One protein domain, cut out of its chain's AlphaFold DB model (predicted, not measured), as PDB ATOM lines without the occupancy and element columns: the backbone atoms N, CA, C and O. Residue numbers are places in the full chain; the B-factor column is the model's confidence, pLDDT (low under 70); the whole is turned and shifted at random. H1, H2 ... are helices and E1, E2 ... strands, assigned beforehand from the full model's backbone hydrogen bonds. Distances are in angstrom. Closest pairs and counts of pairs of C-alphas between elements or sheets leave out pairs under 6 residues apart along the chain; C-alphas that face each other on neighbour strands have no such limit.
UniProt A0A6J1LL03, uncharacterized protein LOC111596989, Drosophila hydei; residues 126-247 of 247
ATOM      1  N   CYS A 126      95.235 116.185 137.668       83.75
ATOM      2  CA  CYS A 126      94.512 115.991 136.425       83.75
ATOM      3  C   CYS A 126      93.071 115.617 136.743       83.75
ATOM      4  O   CYS A 126      92.813 114.901 137.711       83.75
ATOM      5  N   LEU A 127      92.153 116.138 135.935       82.06
ATOM      6  CA  LEU A 127      90.732 115.841 136.029       82.06
ATOM      7  C   LEU A 127      90.420 114.624 135.166       82.06
ATOM      8  O   LEU A 127      90.733 114.612 133.977       82.06
ATOM      9  N   GLU A 128      89.795 113.626 135.771       79.31
ATOM     10  CA  GLU A 128      89.243 112.461 135.089       79.31
ATOM     11  C   GLU A 128      87.722 112.478 135.242       79.31
ATOM     12  O   GLU A 128      87.202 112.872 136.285       79.31
ATOM     13  N   HIS A 129      87.011 112.096 134.187       76.81
ATOM     14  CA  HIS A 129      85.558 111.997 134.187       76.81
ATOM     15  C   HIS A 129      85.162 110.541 133.971       76.81
ATOM     16  O   HIS A 129      85.692 109.896 133.065       76.81
ATOM     17  N   ASP A 130      84.200 110.036 134.744       65.69
ATOM     18  CA  ASP A 130      83.841 108.609 134.747       65.69
ATOM     19  C   ASP A 130      83.393 108.090 133.366       65.69
ATOM     20  O   ASP A 130      83.566 106.913 133.046       65.69
ATOM     21  N   ARG A 131      82.829 108.965 132.522       63.47
ATOM     22  CA  ARG A 131      82.359 108.615 131.166       63.47
ATOM     23  C   ARG A 131      83.363 108.921 130.055       63.47
ATOM     24  O   ARG A 131      83.238 108.363 128.968       63.47
ATOM     25  N   ASP A 132      84.341 109.782 130.322       55.16
ATOM     26  CA  ASP A 132      85.287 110.291 129.328       55.16
ATOM     27  C   ASP A 132      86.728 110.071 129.852       55.16
ATOM     28  O   ASP A 132      87.374 110.986 130.362       55.16
ATOM     29  N   LEU A 133      87.228 108.830 129.763       48.28
ATOM     30  CA  LEU A 133      88.614 108.467 130.105       48.28
ATOM     31  C   LEU A 133      89.591 109.149 129.142       48.28
ATOM     32  O   LEU A 133      89.583 108.831 127.952       48.28
ATOM     33  N   LEU A 134      90.461 110.045 129.621       47.00
ATOM     34  CA  LEU A 134      91.413 110.748 128.751       47.00
ATOM     35  C   LEU A 134      92.821 110.778 129.342       47.00
ATOM     36  O   LEU A 134      93.096 111.473 130.315       47.00
ATOM     37  N   TYR A 135      93.727 110.053 128.681       44.06
ATOM     38  CA  TYR A 135      95.172 110.091 128.906       44.06
ATOM     39  C   TYR A 135      95.946 109.939 127.578       44.06
ATOM     40  O   TYR A 135      95.436 109.412 126.592       44.06
ATOM     41  N   LEU A 136      97.182 110.454 127.569       33.06
ATOM     42  CA  LEU A 136      98.063 110.706 126.416       33.06
ATOM     43  C   LEU A 136      98.512 109.473 125.618       33.06
ATOM     44  O   LEU A 136      99.043 108.528 126.195       33.06
ATOM     45  N   LEU A 137      98.437 109.557 124.281       34.91
ATOM     46  CA  LEU A 137      99.086 108.622 123.354       34.91
ATOM     47  C   LEU A 137     100.285 109.263 122.627       34.91
ATOM     48  O   LEU A 137     100.230 110.440 122.254       34.91
ATOM     49  N   PRO A 138     101.343 108.483 122.337       31.69
ATOM     50  CA  PRO A 138     102.484 108.901 121.526       31.69
ATOM     51  C   PRO A 138     102.123 108.844 120.029       31.69
ATOM     52  O   PRO A 138     102.571 107.966 119.303       31.69
ATOM     53  N   ALA A 139     101.240 109.745 119.584       35.06
ATOM     54  CA  ALA A 139     100.913 109.985 118.166       35.06
ATOM     55  C   ALA A 139     100.213 111.343 117.909       35.06
ATOM     56  O   ALA A 139      99.696 111.580 116.821       35.06
ATOM     57  N   GLY A 140     100.184 112.255 118.888       33.69
ATOM     58  CA  GLY A 140      99.822 113.658 118.645       33.69
ATOM     59  C   GLY A 140      98.330 114.000 118.543       33.69
ATOM     60  O   GLY A 140      98.015 115.134 118.196       33.69
ATOM     61  N   ALA A 141      97.408 113.098 118.890       30.59
ATOM     62  CA  ALA A 141      96.005 113.456 119.117       30.59
ATOM     63  C   ALA A 141      95.607 113.159 120.570       30.59
ATOM     64  O   ALA A 141      95.552 112.009 120.998       30.59
ATOM     65  N   LEU A 142      95.349 114.232 121.315       41.19
ATOM     66  CA  LEU A 142      94.768 114.264 122.654       41.19
ATOM     67  C   LEU A 142      93.475 115.068 122.561       41.19
ATOM     68  O   LEU A 142      93.516 116.215 122.119       41.19
ATOM     69  N   GLN A 143      92.356 114.517 123.014       38.91
ATOM     70  CA  GLN A 143      91.179 115.319 123.334       38.91
ATOM     71  C   GLN A 143      90.944 115.209 124.840       38.91
ATOM     72  O   GLN A 143      91.206 114.167 125.422       38.91
ATOM     73  N   LEU A 144      90.552 116.311 125.466       45.66
ATOM     74  CA  LEU A 144      90.234 116.457 126.890       45.66
ATOM     75  C   LEU A 144      88.707 116.638 126.996       45.66
ATOM     76  O   LEU A 144      88.119 117.255 126.116       45.66
ATOM     77  N   GLY A 145      87.977 116.119 127.982       41.28
ATOM     78  CA  GLY A 145      88.340 116.100 129.394       41.28
ATOM     79  C   GLY A 145      88.219 117.520 129.891       41.28
ATOM     80  O   GLY A 145      89.206 118.112 130.302       41.28
ATOM     81  N   ALA A 146      87.030 118.086 129.700       40.84
ATOM     82  CA  ALA A 146      86.699 119.481 129.922       40.84
ATOM     83  C   ALA A 146      87.343 120.535 128.990       40.84
ATOM     84  O   ALA A 146      87.946 121.473 129.488       40.84
ATOM     85  N   GLN A 147      87.225 120.419 127.657       43.12
ATOM     86  CA  GLN A 147      87.378 121.515 126.659       43.12
ATOM     87  C   GLN A 147      88.630 122.438 126.701       43.12
ATOM     88  O   GLN A 147      88.706 123.379 125.915       43.12
ATOM     89  N   SER A 148      89.631 122.176 127.538       45.94
ATOM     90  CA  SER A 148      90.851 122.981 127.664       45.94
ATOM     91  C   SER A 148      91.991 122.368 126.849       45.94
ATOM     92  O   SER A 148      92.075 121.149 126.699       45.94
ATOM     93  N   ARG A 149      92.924 123.194 126.354       53.38
ATOM     94  CA  ARG A 149      94.187 122.723 125.748       53.38
ATOM     95  C   ARG A 149      95.174 122.172 126.792       53.38
ATOM     96  O   ARG A 149      96.278 121.768 126.429       53.38
ATOM     97  N   CYS A 150      94.793 122.150 128.075       63.34
ATOM     98  CA  CYS A 150      95.638 121.775 129.202       63.34
ATOM     99  C   CYS A 150      94.867 121.034 130.300       63.34
ATOM    100  O   CYS A 150      93.957 121.574 130.922       63.34
ATOM    101  N   CYS A 151      95.276 119.797 130.587       69.62
ATOM    102  CA  CYS A 151      94.667 118.939 131.615       69.62
ATOM    103  C   CYS A 151      95.231 119.162 133.019       69.62
ATOM    104  O   CYS A 151      94.830 118.455 133.938       69.62
ATOM    105  N   MET A 152      96.233 120.030 133.170       79.19
ATOM    106  CA  MET A 152      96.992 120.139 134.409       79.19
ATOM    107  C   MET A 152      96.476 121.294 135.253       79.19
ATOM    108  O   MET A 152      96.469 122.449 134.828       79.19
ATOM    109  N   TRP A 153      96.111 120.958 136.479       85.56
ATOM    110  CA  TRP A 153      95.565 121.854 137.479       85.56
ATOM    111  C   TRP A 153      96.481 121.896 138.695       85.56
ATOM    112  O   TRP A 153      97.203 120.943 138.997       85.56
ATOM    113  N   GLN A 154      96.440 122.996 139.428       88.75
ATOM    114  CA  GLN A 154      97.113 123.130 140.712       88.75
ATOM    115  C   GLN A 154      96.138 123.625 141.771       88.75
ATOM    116  O   GLN A 154      95.210 124.373 141.478       88.75
ATOM    117  N   LEU A 155      96.375 123.224 143.016       89.31
ATOM    118  CA  LEU A 155      95.678 123.796 144.157       89.31
ATOM    119  C   LEU A 155      96.244 125.190 144.452       89.31
ATOM    120  O   LEU A 155      97.447 125.320 144.699       89.31
ATOM    121  N   ALA A 156      95.390 126.212 144.473       85.88
ATOM    122  CA  ALA A 156      95.782 127.555 144.875       85.88
ATOM    123  C   ALA A 156      96.055 127.583 146.386       85.88
ATOM    124  O   ALA A 156      95.149 127.406 147.197       85.88
ATOM    125  N   LEU A 157      97.309 127.815 146.777       66.44
ATOM    126  CA  LEU A 157      97.739 127.774 148.182       66.44
ATOM    127  C   LEU A 157      97.336 129.019 149.003       66.44
ATOM    128  O   LEU A 157      97.591 129.048 150.202       66.44
ATOM    129  N   VAL A 158      96.755 130.052 148.373       56.38
ATOM    130  CA  VAL A 158      96.653 131.416 148.945       56.38
ATOM    131  C   VAL A 158      95.210 131.886 149.207       56.38
ATOM    132  O   VAL A 158      95.018 132.991 149.695       56.38
ATOM    133  N   ALA A 159      94.169 131.096 148.938       48.12
ATOM    134  CA  ALA A 159      92.790 131.570 149.109       48.12
ATOM    135  C   ALA A 159      92.068 130.848 150.253       48.12
ATOM    136  O   ALA A 159      91.998 129.622 150.268       48.12
ATOM    137  N   GLU A 160      91.542 131.648 151.180       53.50
ATOM    138  CA  GLU A 160      90.702 131.282 152.321       53.50
ATOM    139  C   GLU A 160      89.746 130.125 152.004       53.50
ATOM    140  O   GLU A 160      88.783 130.252 151.247       53.50
ATOM    141  N   THR A 161      90.014 128.981 152.628       55.25
ATOM    142  CA  THR A 161      89.196 127.774 152.553       55.25
ATOM    143  C   THR A 161      88.069 127.872 153.576       55.25
ATOM    144  O   THR A 161      88.058 127.154 154.579       55.25
ATOM    145  N   SER A 162      87.126 128.798 153.390       65.50
ATOM    146  CA  SER A 162      85.925 128.775 154.227       65.50
ATOM    147  C   SER A 162      85.142 127.492 153.918       65.50
ATOM    148  O   SER A 162      84.925 127.135 152.761       65.50
ATOM    149  N   HIS A 163      84.776 126.744 154.960       76.88
ATOM    150  CA  HIS A 163      83.929 125.545 154.862       76.88
ATOM    151  C   HIS A 163      84.434 124.443 153.902       76.88
ATOM    152  O   HIS A 163      83.637 123.753 153.261       76.88
ATOM    153  N   GLY A 164      85.756 124.274 153.784       84.88
ATOM    154  CA  GLY A 164      86.364 123.175 153.025       84.88
ATOM    155  C   GLY A 164      86.353 123.347 151.503       84.88
ATOM    156  O   GLY A 164      86.570 122.373 150.776       84.88
ATOM    157  N   TRP A 165      86.107 124.566 151.014       89.75
ATOM    158  CA  TRP A 165      86.262 124.916 149.603       89.75
ATOM    159  C   TRP A 165      87.728 125.088 149.224       89.75
ATOM    160  O   TRP A 165      88.480 125.775 149.907       89.75
ATOM    161  N   LEU A 166      88.110 124.502 148.093       91.31
ATOM    162  CA  LEU A 166      89.446 124.585 147.521       91.31
ATOM    163  C   LEU A 166      89.373 125.128 146.094       91.31
ATOM    164  O   LEU A 166      88.516 124.707 145.316       91.31
ATOM    165  N   ARG A 167      90.293 126.029 145.734       91.00
ATOM    166  CA  ARG A 167      90.415 126.566 144.374       91.00
ATOM    167  C   ARG A 167      91.462 125.791 143.576       91.00
ATOM    168  O   ARG A 167      92.611 125.677 143.998       91.00
ATOM    169  N   LEU A 168      91.065 125.311 142.407       88.75
ATOM    170  CA  LEU A 168      91.916 124.754 141.367       88.75
ATOM    171  C   LEU A 168      92.176 125.817 140.296       88.75
ATOM    172  O   LEU A 168      91.254 126.506 139.864       88.75
ATOM    173  N   GLU A 169      93.419 125.915 139.849       87.81
ATOM    174  CA  GLU A 169      93.858 126.813 138.778       87.81
ATOM    175  C   GLU A 169      94.449 125.991 137.639       87.81
ATOM    176  O   GLU A 169      95.267 125.097 137.884       87.81
ATOM    177  N   ASN A 170      94.050 126.277 136.402       82.56
ATOM    178  CA  ASN A 170      94.659 125.646 135.238       82.56
ATOM    179  C   ASN A 170      96.074 126.202 135.019       82.56
ATOM    180  O   ASN A 170      96.299 127.411 135.079       82.56
ATOM    181  N   LEU A 171      97.042 125.325 134.748       76.88
ATOM    182  CA  LEU A 171      98.436 125.739 134.568       76.88
ATOM    183  C   LEU A 171      98.697 126.478 133.256       76.88
ATOM    184  O   LEU A 171      99.599 127.311 133.201       76.88
ATOM    185  N   CYS A 172      97.966 126.152 132.193       71.00
ATOM    186  CA  CYS A 172      98.201 126.751 130.882       71.00
ATOM    187  C   CYS A 172      97.310 127.970 130.642       71.00
ATOM    188  O   CYS A 172      97.704 128.892 129.933       71.00
ATOM    189  N   GLU A 173      96.127 127.985 131.253       71.00
ATOM    190  CA  GLU A 173      95.141 129.051 131.121       71.00
ATOM    191  C   GLU A 173      94.763 129.542 132.522       71.00
ATOM    192  O   GLU A 173      93.705 129.215 133.035       71.00
ATOM    193  N   MET A 174      95.628 130.333 133.175       63.50
ATOM    194  CA  MET A 174      95.455 130.750 134.588       63.50
ATOM    195  C   MET A 174      94.134 131.485 134.909       63.50
ATOM    196  O   MET A 174      93.830 131.712 136.078       63.50
ATOM    197  N   GLN A 175      93.361 131.890 133.896       68.31
ATOM    198  CA  GLN A 175      92.020 132.460 134.066       68.31
ATOM    199  C   GLN A 175      90.951 131.386 134.329       68.31
ATOM    200  O   GLN A 175      89.923 131.685 134.937       68.31
ATOM    201  N   ASP A 176      91.211 130.140 133.935       77.62
ATOM    202  CA  ASP A 176      90.340 129.005 134.196       77.62
ATOM    203  C   ASP A 176      90.530 128.525 135.630       77.62
ATOM    204  O   ASP A 176      91.581 128.008 136.030       77.62
ATOM    205  N   THR A 177      89.469 128.696 136.414       84.12
ATOM    206  CA  THR A 177      89.436 128.321 137.823       84.12
ATOM    207  C   THR A 177      88.211 127.476 138.126       84.12
ATOM    208  O   THR A 177      87.107 127.755 137.657       84.12
ATOM    209  N   TRP A 178      88.423 126.444 138.939       87.81
ATOM    210  CA  TRP A 178      87.360 125.611 139.489       87.81
ATOM    211  C   TRP A 178      87.419 125.627 141.006       87.81
ATOM    212  O   TRP A 178      88.486 125.736 141.602       87.81
ATOM    213  N   PHE A 179      86.268 125.477 141.638       90.12
ATOM    214  CA  PHE A 179      86.137 125.299 143.072       90.12
ATOM    215  C   PHE A 179      85.619 123.893 143.346       90.12
ATOM    216  O   PHE A 179      84.664 123.447 142.711       90.12
ATOM    217  N   ILE A 180      86.254 123.207 144.292       90.69
ATOM    218  CA  ILE A 180      85.849 121.884 144.770       90.69
ATOM    219  C   ILE A 180      85.540 121.955 146.260       90.69
ATOM    220  O   ILE A 180      86.196 122.692 146.999       90.69
ATOM    221  N   ASN A 181      84.558 121.178 146.708       90.06
ATOM    222  CA  ASN A 181      84.215 121.071 148.120       90.06
ATOM    223  C   ASN A 181      84.696 119.728 148.676       90.06
ATOM    224  O   ASN A 181      84.294 118.663 148.210       90.06
ATOM    225  N   MET A 182      85.574 119.784 149.674       90.62
ATOM    226  CA  MET A 182      86.167 118.581 150.251       90.62
ATOM    227  C   MET A 182      85.223 117.779 151.145       90.62
ATOM    228  O   MET A 182      85.217 116.560 150.992       90.62
ATOM    229  N   PRO A 183      84.413 118.393 152.032       88.50
ATOM    230  CA  PRO A 183      83.372 117.658 152.750       88.50
ATOM    231  C   PRO A 183      82.468 116.852 151.811       88.50
ATOM    232  O   PRO A 183      82.287 115.656 152.020       88.50
ATOM    233  N   GLN A 184      82.003 117.472 150.723       88.19
ATOM    234  CA  GLN A 184      81.187 116.810 149.707       88.19
ATOM    235  C   GLN A 184      81.911 115.610 149.089       88.19
ATOM    236  O   GLN A 184      81.324 114.538 148.981       88.19
ATOM    237  N   GLN A 185      83.187 115.756 148.724       90.94
ATOM    238  CA  GLN A 185      83.938 114.641 148.153       90.94
ATOM    239  C   GLN A 185      84.165 113.504 149.160       90.94
ATOM    240  O   GLN A 185      84.098 112.337 148.778       90.94
ATOM    241  N   LEU A 186      84.427 113.815 150.429       88.62
ATOM    242  CA  LEU A 186      84.640 112.800 151.465       88.62
ATOM    243  C   LEU A 186      83.366 111.996 151.760       88.62
ATOM    244  O   LEU A 186      83.464 110.827 152.124       88.62
ATOM    245  N   GLU A 187      82.192 112.596 151.560       87.12
ATOM    246  CA  GLU A 187      80.893 111.935 151.711       87.12
ATOM    247  C   GLU A 187      80.471 111.152 150.459       87.12
ATOM    248  O   GLU A 187      79.985 110.028 150.572       87.12
ATOM    249  N   SER A 188      80.644 111.732 149.265       87.06
ATOM    250  CA  SER A 188      80.075 111.194 148.021       87.06
ATOM    251  C   SER A 188      81.067 110.419 147.149       87.06
ATOM    252  O   SER A 188      80.658 109.673 146.264       87.06
ATOM    253  N   GLY A 189      82.371 110.584 147.380       88.69
ATOM    254  CA  GLY A 189      83.447 109.933 146.626       88.69
ATOM    255  C   GLY A 189      83.875 110.655 145.344       88.69
ATOM    256  O   GLY A 189      84.947 110.350 144.827       88.69
ATOM    257  N   PHE A 190      83.118 111.648 144.875       88.19
ATOM    258  CA  PHE A 190      83.376 112.388 143.634       88.19
ATOM    259  C   PHE A 190      83.490 113.898 143.871       88.19
ATOM    260  O   PHE A 190      82.963 114.444 144.842       88.19
ATOM    261  N   TYR A 191      84.149 114.593 142.949       88.50
ATOM    262  CA  TYR A 191      84.224 116.049 142.925       88.50
ATOM    263  C   TYR A 191      83.145 116.638 142.021       88.50
ATOM    264  O   TYR A 191      82.918 116.155 140.915       88.50
ATOM    265  N   LEU A 192      82.531 117.731 142.473       88.62
ATOM    266  CA  LEU A 192      81.783 118.642 141.610       88.62
ATOM    267  C   LEU A 192      82.650 119.875 141.362       88.62
ATOM    268  O   LEU A 192      83.086 120.531 142.310       88.62
ATOM    269  N   LEU A 193      82.908 120.187 140.094       88.25
ATOM    270  CA  LEU A 193      83.679 121.366 139.707       88.25
ATOM    271  C   LEU A 193      82.746 122.568 139.587       88.25
ATOM    272  O   LEU A 193      81.881 122.590 138.715       88.25
ATOM    273  N   GLN A 194      82.917 123.569 140.444       87.88
ATOM    274  CA  GLN A 194      82.049 124.746 140.494       87.88
ATOM    275  C   GLN A 194      82.759 126.025 140.068       87.88
ATOM    276  O   GLN A 194      83.924 126.227 140.389       87.88
ATOM    277  N   ARG A 195      82.050 126.937 139.393       84.56
ATOM    278  CA  ARG A 195      82.608 128.255 139.011       84.56
ATOM    279  C   ARG A 195      82.862 129.189 140.196       84.56
ATOM    280  O   ARG A 195      83.657 130.115 140.102       84.56
ATOM    281  N   ALA A 196      82.142 128.978 141.288       86.56
ATOM    282  CA  ALA A 196      82.199 129.775 142.505       86.56
ATOM    283  C   ALA A 196      81.866 128.896 143.723       86.56
ATOM    284  O   ALA A 196      81.070 127.966 143.571       86.56
ATOM    285  N   PRO A 197      82.408 129.196 144.918       87.00
ATOM    286  CA  PRO A 197      82.202 128.407 146.134       87.00
ATOM    287  C   PRO A 197      80.872 128.766 146.824       87.00
ATOM    288  O   PRO A 197      80.849 129.239 147.960       87.00
ATOM    289  N   ASN A 198      79.741 128.637 146.122       82.25
ATOM    290  CA  ASN A 198      78.422 128.956 146.679       82.25
ATOM    291  C   ASN A 198      77.287 128.132 146.050       82.25
ATOM    292  O   ASN A 198      77.421 127.552 144.975       82.25
ATOM    293  N   SER A 199      76.131 128.118 146.715       72.25
ATOM    294  CA  SER A 199      74.947 127.349 146.305       72.25
ATOM    295  C   SER A 199      74.251 127.855 145.037       72.25
ATOM    296  O   SER A 199      73.426 127.135 144.482       72.25
ATOM    297  N   ASN A 200      74.580 129.059 144.563       79.88
ATOM    298  CA  ASN A 200      74.038 129.641 143.330       79.88
ATOM    299  C   ASN A 200      74.978 129.438 142.130       79.88
ATOM    300  O   ASN A 200      74.771 130.017 141.064       79.88
ATOM    301  N   SER A 201      76.028 128.645 142.317       85.00
ATOM    302  CA  SER A 201      77.010 128.333 141.294       85.00
ATOM    303  C   SER A 201      76.453 127.363 140.246       85.00
ATOM    304  O   SER A 201      75.314 126.891 140.310       85.00
ATOM    305  N   SER A 202      77.289 127.059 139.261       85.38
ATOM    306  CA  SER A 202      77.036 126.009 138.278       85.38
ATOM    307  C   SER A 202      78.127 124.955 138.359       85.38
ATOM    308  O   SER A 202      79.306 125.294 138.505       85.38
ATOM    309  N   ASN A 203      77.714 123.694 138.265       86.94
ATOM    310  CA  ASN A 203      78.611 122.563 138.122       86.94
ATOM    311  C   ASN A 203      79.034 122.452 136.657       86.94
ATOM    312  O   ASN A 203      78.208 122.618 135.755       86.94
ATOM    313  N   TYR A 204      80.308 122.166 136.431       85.25
ATOM    314  CA  TYR A 204      80.805 121.769 135.128       85.25
ATOM    315  C   TYR A 204      80.580 120.273 134.916       85.25
ATOM    316  O   TYR A 204      80.960 119.461 135.761       85.25
ATOM    317  N   CYS A 205      79.975 119.928 133.784       82.25
ATOM    318  CA  CYS A 205      79.559 118.570 133.458       82.25
ATOM    319  C   CYS A 205      80.004 118.213 132.035       82.25
ATOM    320  O   CYS A 205      80.096 119.094 131.176       82.25
ATOM    321  N   SER A 206      80.281 116.939 131.774       77.62
ATOM    322  CA  SER A 206      80.663 116.409 130.470       77.62
ATOM    323  C   SER A 206      79.758 115.256 130.076       77.62
ATOM    324  O   SER A 206      79.538 114.315 130.833       77.62
ATOM    325  N   ARG A 207      79.256 115.306 128.844       75.56
ATOM    326  CA  ARG A 207      78.501 114.209 128.247       75.56
ATOM    327  C   ARG A 207      78.968 113.994 126.821       75.56
ATOM    328  O   ARG A 207      78.866 114.903 125.998       75.56
ATOM    329  N   GLN A 208      79.433 112.782 126.514       71.44
ATOM    330  CA  GLN A 208      79.892 112.405 125.169       71.44
ATOM    331  C   GLN A 208      80.941 113.396 124.622       71.44
ATOM    332  O   GLN A 208      80.837 113.866 123.488       71.44
ATOM    333  N   GLY A 209      81.907 113.785 125.461       64.88
ATOM    334  CA  GLY A 209      82.948 114.759 125.111       64.88
ATOM    335  C   GLY A 209      82.486 116.218 124.968       64.88
ATOM    336  O   GLY A 209      83.297 117.082 124.630       64.88
ATOM    337  N   SER A 210      81.211 116.524 125.227       70.56
ATOM    338  CA  SER A 210      80.681 117.892 125.216       70.56
ATOM    339  C   SER A 210      80.489 118.416 126.637       70.56
ATOM    340  O   SER A 210      79.736 117.843 127.422       70.56
ATOM    341  N   GLY A 211      81.153 119.530 126.948       76.88
ATOM    342  CA  GLY A 211      81.032 120.220 128.229       76.88
ATOM    343  C   GLY A 211      79.810 121.136 128.295       76.88
ATOM    344  O   GLY A 211      79.515 121.845 127.331       76.88
ATOM    345  N   TYR A 212      79.128 121.162 129.437       78.25
ATOM    346  CA  TYR A 212      78.022 122.077 129.724       78.25
ATOM    347  C   TYR A 212      77.979 122.458 131.210       78.25
ATOM    348  O   TYR A 212      78.732 121.934 132.029       78.25
ATOM    349  N   TYR A 213      77.102 123.406 131.550       83.62
ATOM    350  CA  TYR A 213      76.916 123.890 132.915       83.62
ATOM    351  C   TYR A 213      75.521 123.568 133.426       83.62
ATOM    352  O   TYR A 213      74.532 123.878 132.758       83.62
ATOM    353  N   GLU A 214      75.446 123.010 134.630       84.62
ATOM    354  CA  GLU A 214      74.189 122.803 135.343       84.62
ATOM    355  C   GLU A 214      74.122 123.712 136.573       84.62
ATOM    356  O   GLU A 214      75.015 123.708 137.419       84.62
ATOM    357  N   GLU A 215      73.061 124.509 136.681       83.12
ATOM    358  CA  GLU A 215      72.811 125.324 137.872       83.12
ATOM    359  C   GLU A 215      72.504 124.430 139.079       83.12
ATOM    360  O   GLU A 215      71.586 123.607 139.039       83.12
ATOM    361  N   VAL A 216      73.199 124.663 140.197       76.56
ATOM    362  CA  VAL A 216      73.027 123.886 141.439       76.56
ATOM    363  C   VAL A 216      71.580 123.935 141.960       76.56
ATOM    364  O   VAL A 216      71.114 122.981 142.576       76.56
ATOM    365  N   ALA A 217      70.838 125.007 141.671       70.25
ATOM    366  CA  ALA A 217      69.442 125.177 142.079       70.25
ATOM    367  C   ALA A 217      68.425 124.333 141.277       70.25
ATOM    368  O   ALA A 217      67.273 124.224 141.694       70.25
ATOM    369  N   LYS A 218      68.811 123.753 140.130       62.34
ATOM    370  CA  LYS A 218      67.890 123.091 139.179       62.34
ATOM    371  C   LYS A 218      68.141 121.584 139.001       62.34
ATOM    372  O   LYS A 218      67.664 121.018 138.017       62.34
ATOM    373  N   LYS A 219      68.853 120.947 139.943       61.41
ATOM    374  CA  LYS A 219      69.301 119.541 139.868       61.41
ATOM    375  C   LYS A 219      68.217 118.576 139.372       61.41
ATOM    376  O   LYS A 219      67.131 118.493 139.951       61.41
ATOM    377  N   LYS A 220      68.549 117.776 138.352       53.62
ATOM    378  CA  LYS A 220      67.816 116.551 137.977       53.62
ATOM    379  C   LYS A 220      68.720 115.334 138.193       53.62
ATOM    380  O   LYS A 220      69.856 115.339 137.747       53.62
ATOM    381  N   ALA A 221      68.186 114.258 138.775       51.69
ATOM    382  CA  ALA A 221      68.956 113.071 139.185       51.69
ATOM    383  C   ALA A 221      69.843 112.433 138.087       51.69
ATOM    384  O   ALA A 221      70.909 111.916 138.386       51.69
ATOM    385  N   ALA A 222      69.442 112.483 136.811       47.91
ATOM    386  CA  ALA A 222      70.221 111.910 135.704       47.91
ATOM    387  C   ALA A 222      71.391 112.792 135.224       47.91
ATOM    388  O   ALA A 222      72.237 112.308 134.477       47.91
ATOM    389  N   ALA A 223      71.417 114.071 135.606       57.78
ATOM    390  CA  ALA A 223      72.496 115.000 135.277       57.78
ATOM    391  C   ALA A 223      73.653 114.921 136.285       57.78
ATOM    392  O   ALA A 223      74.730 115.425 136.001       57.78
ATOM    393  N   GLU A 224      73.457 114.247 137.425       70.06
ATOM    394  CA  GLU A 224      74.459 114.201 138.487       70.06
ATOM    395  C   GLU A 224      75.727 113.458 138.044       70.06
ATOM    396  O   GLU A 224      76.814 114.001 138.206       70.06
ATOM    397  N   GLU A 225      75.601 112.294 137.395       80.06
ATOM    398  CA  GLU A 225      76.759 111.501 136.947       80.06
ATOM    399  C   GLU A 225      77.605 112.193 135.871       80.06
ATOM    400  O   GLU A 225      78.816 111.999 135.827       80.06
ATOM    401  N   ASP A 226      76.992 113.020 135.017       83.06
ATOM    402  CA  ASP A 226      77.711 113.795 133.996       83.06
ATOM    403  C   ASP A 226      78.566 114.910 134.626       83.06
ATOM    404  O   ASP A 226      79.327 115.573 133.933       83.06
ATOM    405  N   CYS A 227      78.430 115.169 135.926       84.25
ATOM    406  CA  CYS A 227      79.188 116.187 136.641       84.25
ATOM    407  C   CYS A 227      80.195 115.582 137.626       84.25
ATOM    408  O   CYS A 227      80.782 116.331 138.408       84.25
ATOM    409  N   TYR A 228      80.366 114.256 137.649       87.69
ATOM    410  CA  TYR A 228      81.254 113.583 138.592       87.69
ATOM    411  C   TYR A 228      82.681 113.553 138.060       87.69
ATOM    412  O   TYR A 228      82.991 112.942 137.038       87.69
ATOM    413  N   TRP A 229      83.565 114.216 138.796       86.12
ATOM    414  CA  TRP A 229      84.981 114.292 138.473       86.12
ATOM    415  C   TRP A 229      85.817 113.562 139.512       86.12
ATOM    416  O   TRP A 229      85.522 113.569 140.711       86.12
ATOM    417  N   GLN A 230      86.925 113.001 139.054       87.12
ATOM    418  CA  GLN A 230      87.995 112.479 139.884       87.12
ATOM    419  C   GLN A 230      89.241 113.349 139.713       87.12
ATOM    420  O   GLN A 230      89.499 113.906 138.643       87.12
ATOM    421  N   LEU A 231      90.013 113.489 140.790       86.69
ATOM    422  CA  LEU A 231      91.320 114.140 140.760       86.69
ATOM    423  C   LEU A 231      92.405 113.082 140.864       86.69
ATOM    424  O   LEU A 231      92.418 112.307 141.817       86.69
ATOM    425  N   ASN A 232      93.349 113.123 139.931       86.12
ATOM    426  CA  ASN A 232      94.493 112.223 139.890       86.12
ATOM    427  C   ASN A 232      95.814 112.978 139.989       86.12
ATOM    428  O   ASN A 232      95.937 114.116 139.534       86.12
ATOM    429  N   ASP A 233      96.827 112.315 140.547       85.31
ATOM    430  CA  ASP A 233      98.198 112.820 140.529       85.31
ATOM    431  C   ASP A 233      98.770 112.697 139.114       85.31
ATOM    432  O   ASP A 233      98.951 111.594 138.596       85.31
ATOM    433  N   CYS A 234      99.095 113.829 138.494       80.88
ATOM    434  CA  CYS A 234      99.811 113.859 137.222       80.88
ATOM    435  C   CYS A 234     101.114 114.654 137.299       80.88
ATOM    436  O   CYS A 234     101.650 115.111 136.287       80.88
ATOM    437  N   SER A 235     101.700 114.737 138.494       80.12
ATOM    438  CA  SER A 235     102.992 115.389 138.734       80.12
ATOM    439  C   SER A 235     104.143 114.790 137.910       80.12
ATOM    440  O   SER A 235     105.151 115.450 137.676       80.12
ATOM    441  N   GLY A 236     104.012 113.541 137.448       72.81
ATOM    442  CA  GLY A 236     104.988 112.892 136.565       72.81
ATOM    443  C   GLY A 236     104.855 113.247 135.078       72.81
ATOM    444  O   GLY A 236     105.778 112.975 134.307       72.81
ATOM    445  N   LEU A 237     103.740 113.853 134.657       70.19
ATOM    446  CA  LEU A 237     103.379 113.975 133.244       70.19
ATOM    447  C   LEU A 237     104.383 114.827 132.437       70.19
ATOM    448  O   LEU A 237     104.894 114.329 131.440       70.19
ATOM    449  N   PRO A 238     104.788 116.036 132.864       69.31
ATOM    450  CA  PRO A 238     105.853 116.802 132.212       69.31
ATOM    451  C   PRO A 238     107.194 116.084 132.032       69.31
ATOM    452  O   PRO A 238     107.853 116.299 131.018       69.31
ATOM    453  N   VAL A 239     107.608 115.219 132.965       68.94
ATOM    454  CA  VAL A 239     108.838 114.421 132.794       68.94
ATOM    455  C   VAL A 239     108.648 113.379 131.695       68.94
ATOM    456  O   VAL A 239     109.547 113.176 130.883       68.94
ATOM    457  N   LEU A 240     107.477 112.739 131.653       63.62
ATOM    458  CA  LEU A 240     107.131 111.787 130.601       63.62
ATOM    459  C   LEU A 240     107.068 112.479 129.238       63.62
ATOM    460  O   LEU A 240     107.686 111.993 128.300       63.62
ATOM    461  N   LEU A 241     106.408 113.635 129.143       63.75
ATOM    462  CA  LEU A 241     106.256 114.394 127.901       63.75
ATOM    463  C   LEU A 241     107.593 114.860 127.322       63.75
ATOM    464  O   LEU A 241     107.808 114.707 126.124       63.75
ATOM    465  N   LYS A 242     108.514 115.371 128.151       61.53
ATOM    466  CA  LYS A 242     109.848 115.787 127.678       61.53
ATOM    467  C   LYS A 242     110.585 114.668 126.941       61.53
ATOM    468  O   LYS A 242     111.151 114.916 125.886       61.53
ATOM    469  N   ARG A 243     110.493 113.427 127.433       58.81
ATOM    470  CA  ARG A 243     111.125 112.260 126.792       58.81
ATOM    471  C   ARG A 243     110.611 111.978 125.378       58.81
ATOM    472  O   ARG A 243     111.322 111.332 124.621       58.81
ATOM    473  N   PHE A 244     109.402 112.423 125.039       53.69
ATOM    474  CA  PHE A 244     108.797 112.218 123.718       53.69
ATOM    475  C   PHE A 244     109.017 113.384 122.749       53.69
ATOM    476  O   PHE A 244     108.879 113.189 121.549       53.69
ATOM    477  N   TYR A 245     109.328 114.586 123.245       52.22
ATOM    478  CA  TYR A 245     109.573 115.770 122.408       52.22
ATOM    479  C   TYR A 245     111.066 116.093 122.223       52.22
ATOM    480  O   TYR A 245     111.401 116.976 121.442       52.22
ATOM    481  N   GLU A 246     111.958 115.398 122.935       51.44
ATOM    482  CA  GLU A 246     113.419 115.483 122.764       51.44
ATOM    483  C   GLU A 246     113.980 114.436 121.768       51.44
ATOM    484  O   GLU A 246     115.194 114.264 121.676       51.44
ATOM    485  N   THR A 247     113.111 113.753 121.011       45.22
ATOM    486  CA  THR A 247     113.458 112.932 119.828       45.22
ATOM    487  C   THR A 247     113.188 113.684 118.539       45.22
ATOM    488  O   THR A 247     114.011 113.556 117.608       45.22
TER     489      THR A 247
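What this domain is: This is residues 126 to 247 of the 247 residues of the protein "uncharacterized protein LOC111596989" of Drosophila hydei (UniProt A0A6J1LL03). Three small antiparallel sheets make the body, set at the corners of a triangle with few contacts between their strands: the meander E2 E3 E4, the pair E1 and E7, and the hairpin E5 and E6. The short helix H1 follows E4 directly at one side, while the last helix, H2, lies far out at one end of the longest axis, and the long loop of residues 130 to 151 reaches out toward that end too. The printed part has 122 residues, with two named helices and seven named strands in the order E1 E2 E3 E4 H1 E5 E6 E7 H2. The class is mixed, helices and strands, though the named elements hold only 52 residues, under half. The whole is compact, with a radius of gyration of the C-alphas of 15.2 A, and spans 50 by 34 by 25 A.

How they stand to each other: The largest sheet has the order E2, residues 152 to 155, E3, residues 165 to 170, and E4, residues 177 to 181, a meander in which each strand is the antiparallel neighbour of the one before. E2 and E3 form a hairpin, with N 154 and O 169 within hydrogen-bond range at 2.9 A. E3 and E4 form another, with N 168 and O 178 at 2.7 A. H1, residues 182 to 188, is only just not on this sheet, with 4 pairs of C-alphas within 10 A. E1, residues 126 to 129, comes closest to E2 at the C-alphas of Cys 126 and Met 152, 5.2 A apart. Its antiparallel neighbour is E7, residues 229 to 233, with N 128 and O 230 at 2.9 A. E7 and E2 are near each other. E5, residues 202 to 207, and E6, residues 210 to 215, form a hairpin with N 203 and O 214 at 2.8 A. Residues 193 to 194 pair antiparallel with residues 203 to 204 of E5. E3 and E5 are apart, as are E6 and E7. H2, residues 237 to 245, is not on the sheet of E2, E3 and E4. Every O i to N i+4 pair is within hydrogen-bond range in H1, and 3 of 5 are in H2.

Where its parts are: E1 begins at C-alpha 126, (94.512, 115.991, 136.425). E3 and E6 each measure 16.7 A from first to last C-alpha, E5 15.6 A, E4 13.6 A and E7 13.5 A. H2 measures 12.6 A and ends at C-alpha 245, (109.573, 115.770, 122.408).

The domain as a whole: The C-alphas farthest apart, those of Ala 217 and Thr 247, are 50.8 A apart. The printed part has no cut, and residue 247 is the chain's last. The long links are E1 to E2, H1 to E5 and E6 to E7. The mean pLDDT of the printed part is 71.4, and 47 residues are under 70, among them residues 130 to 151 and 238 to 247.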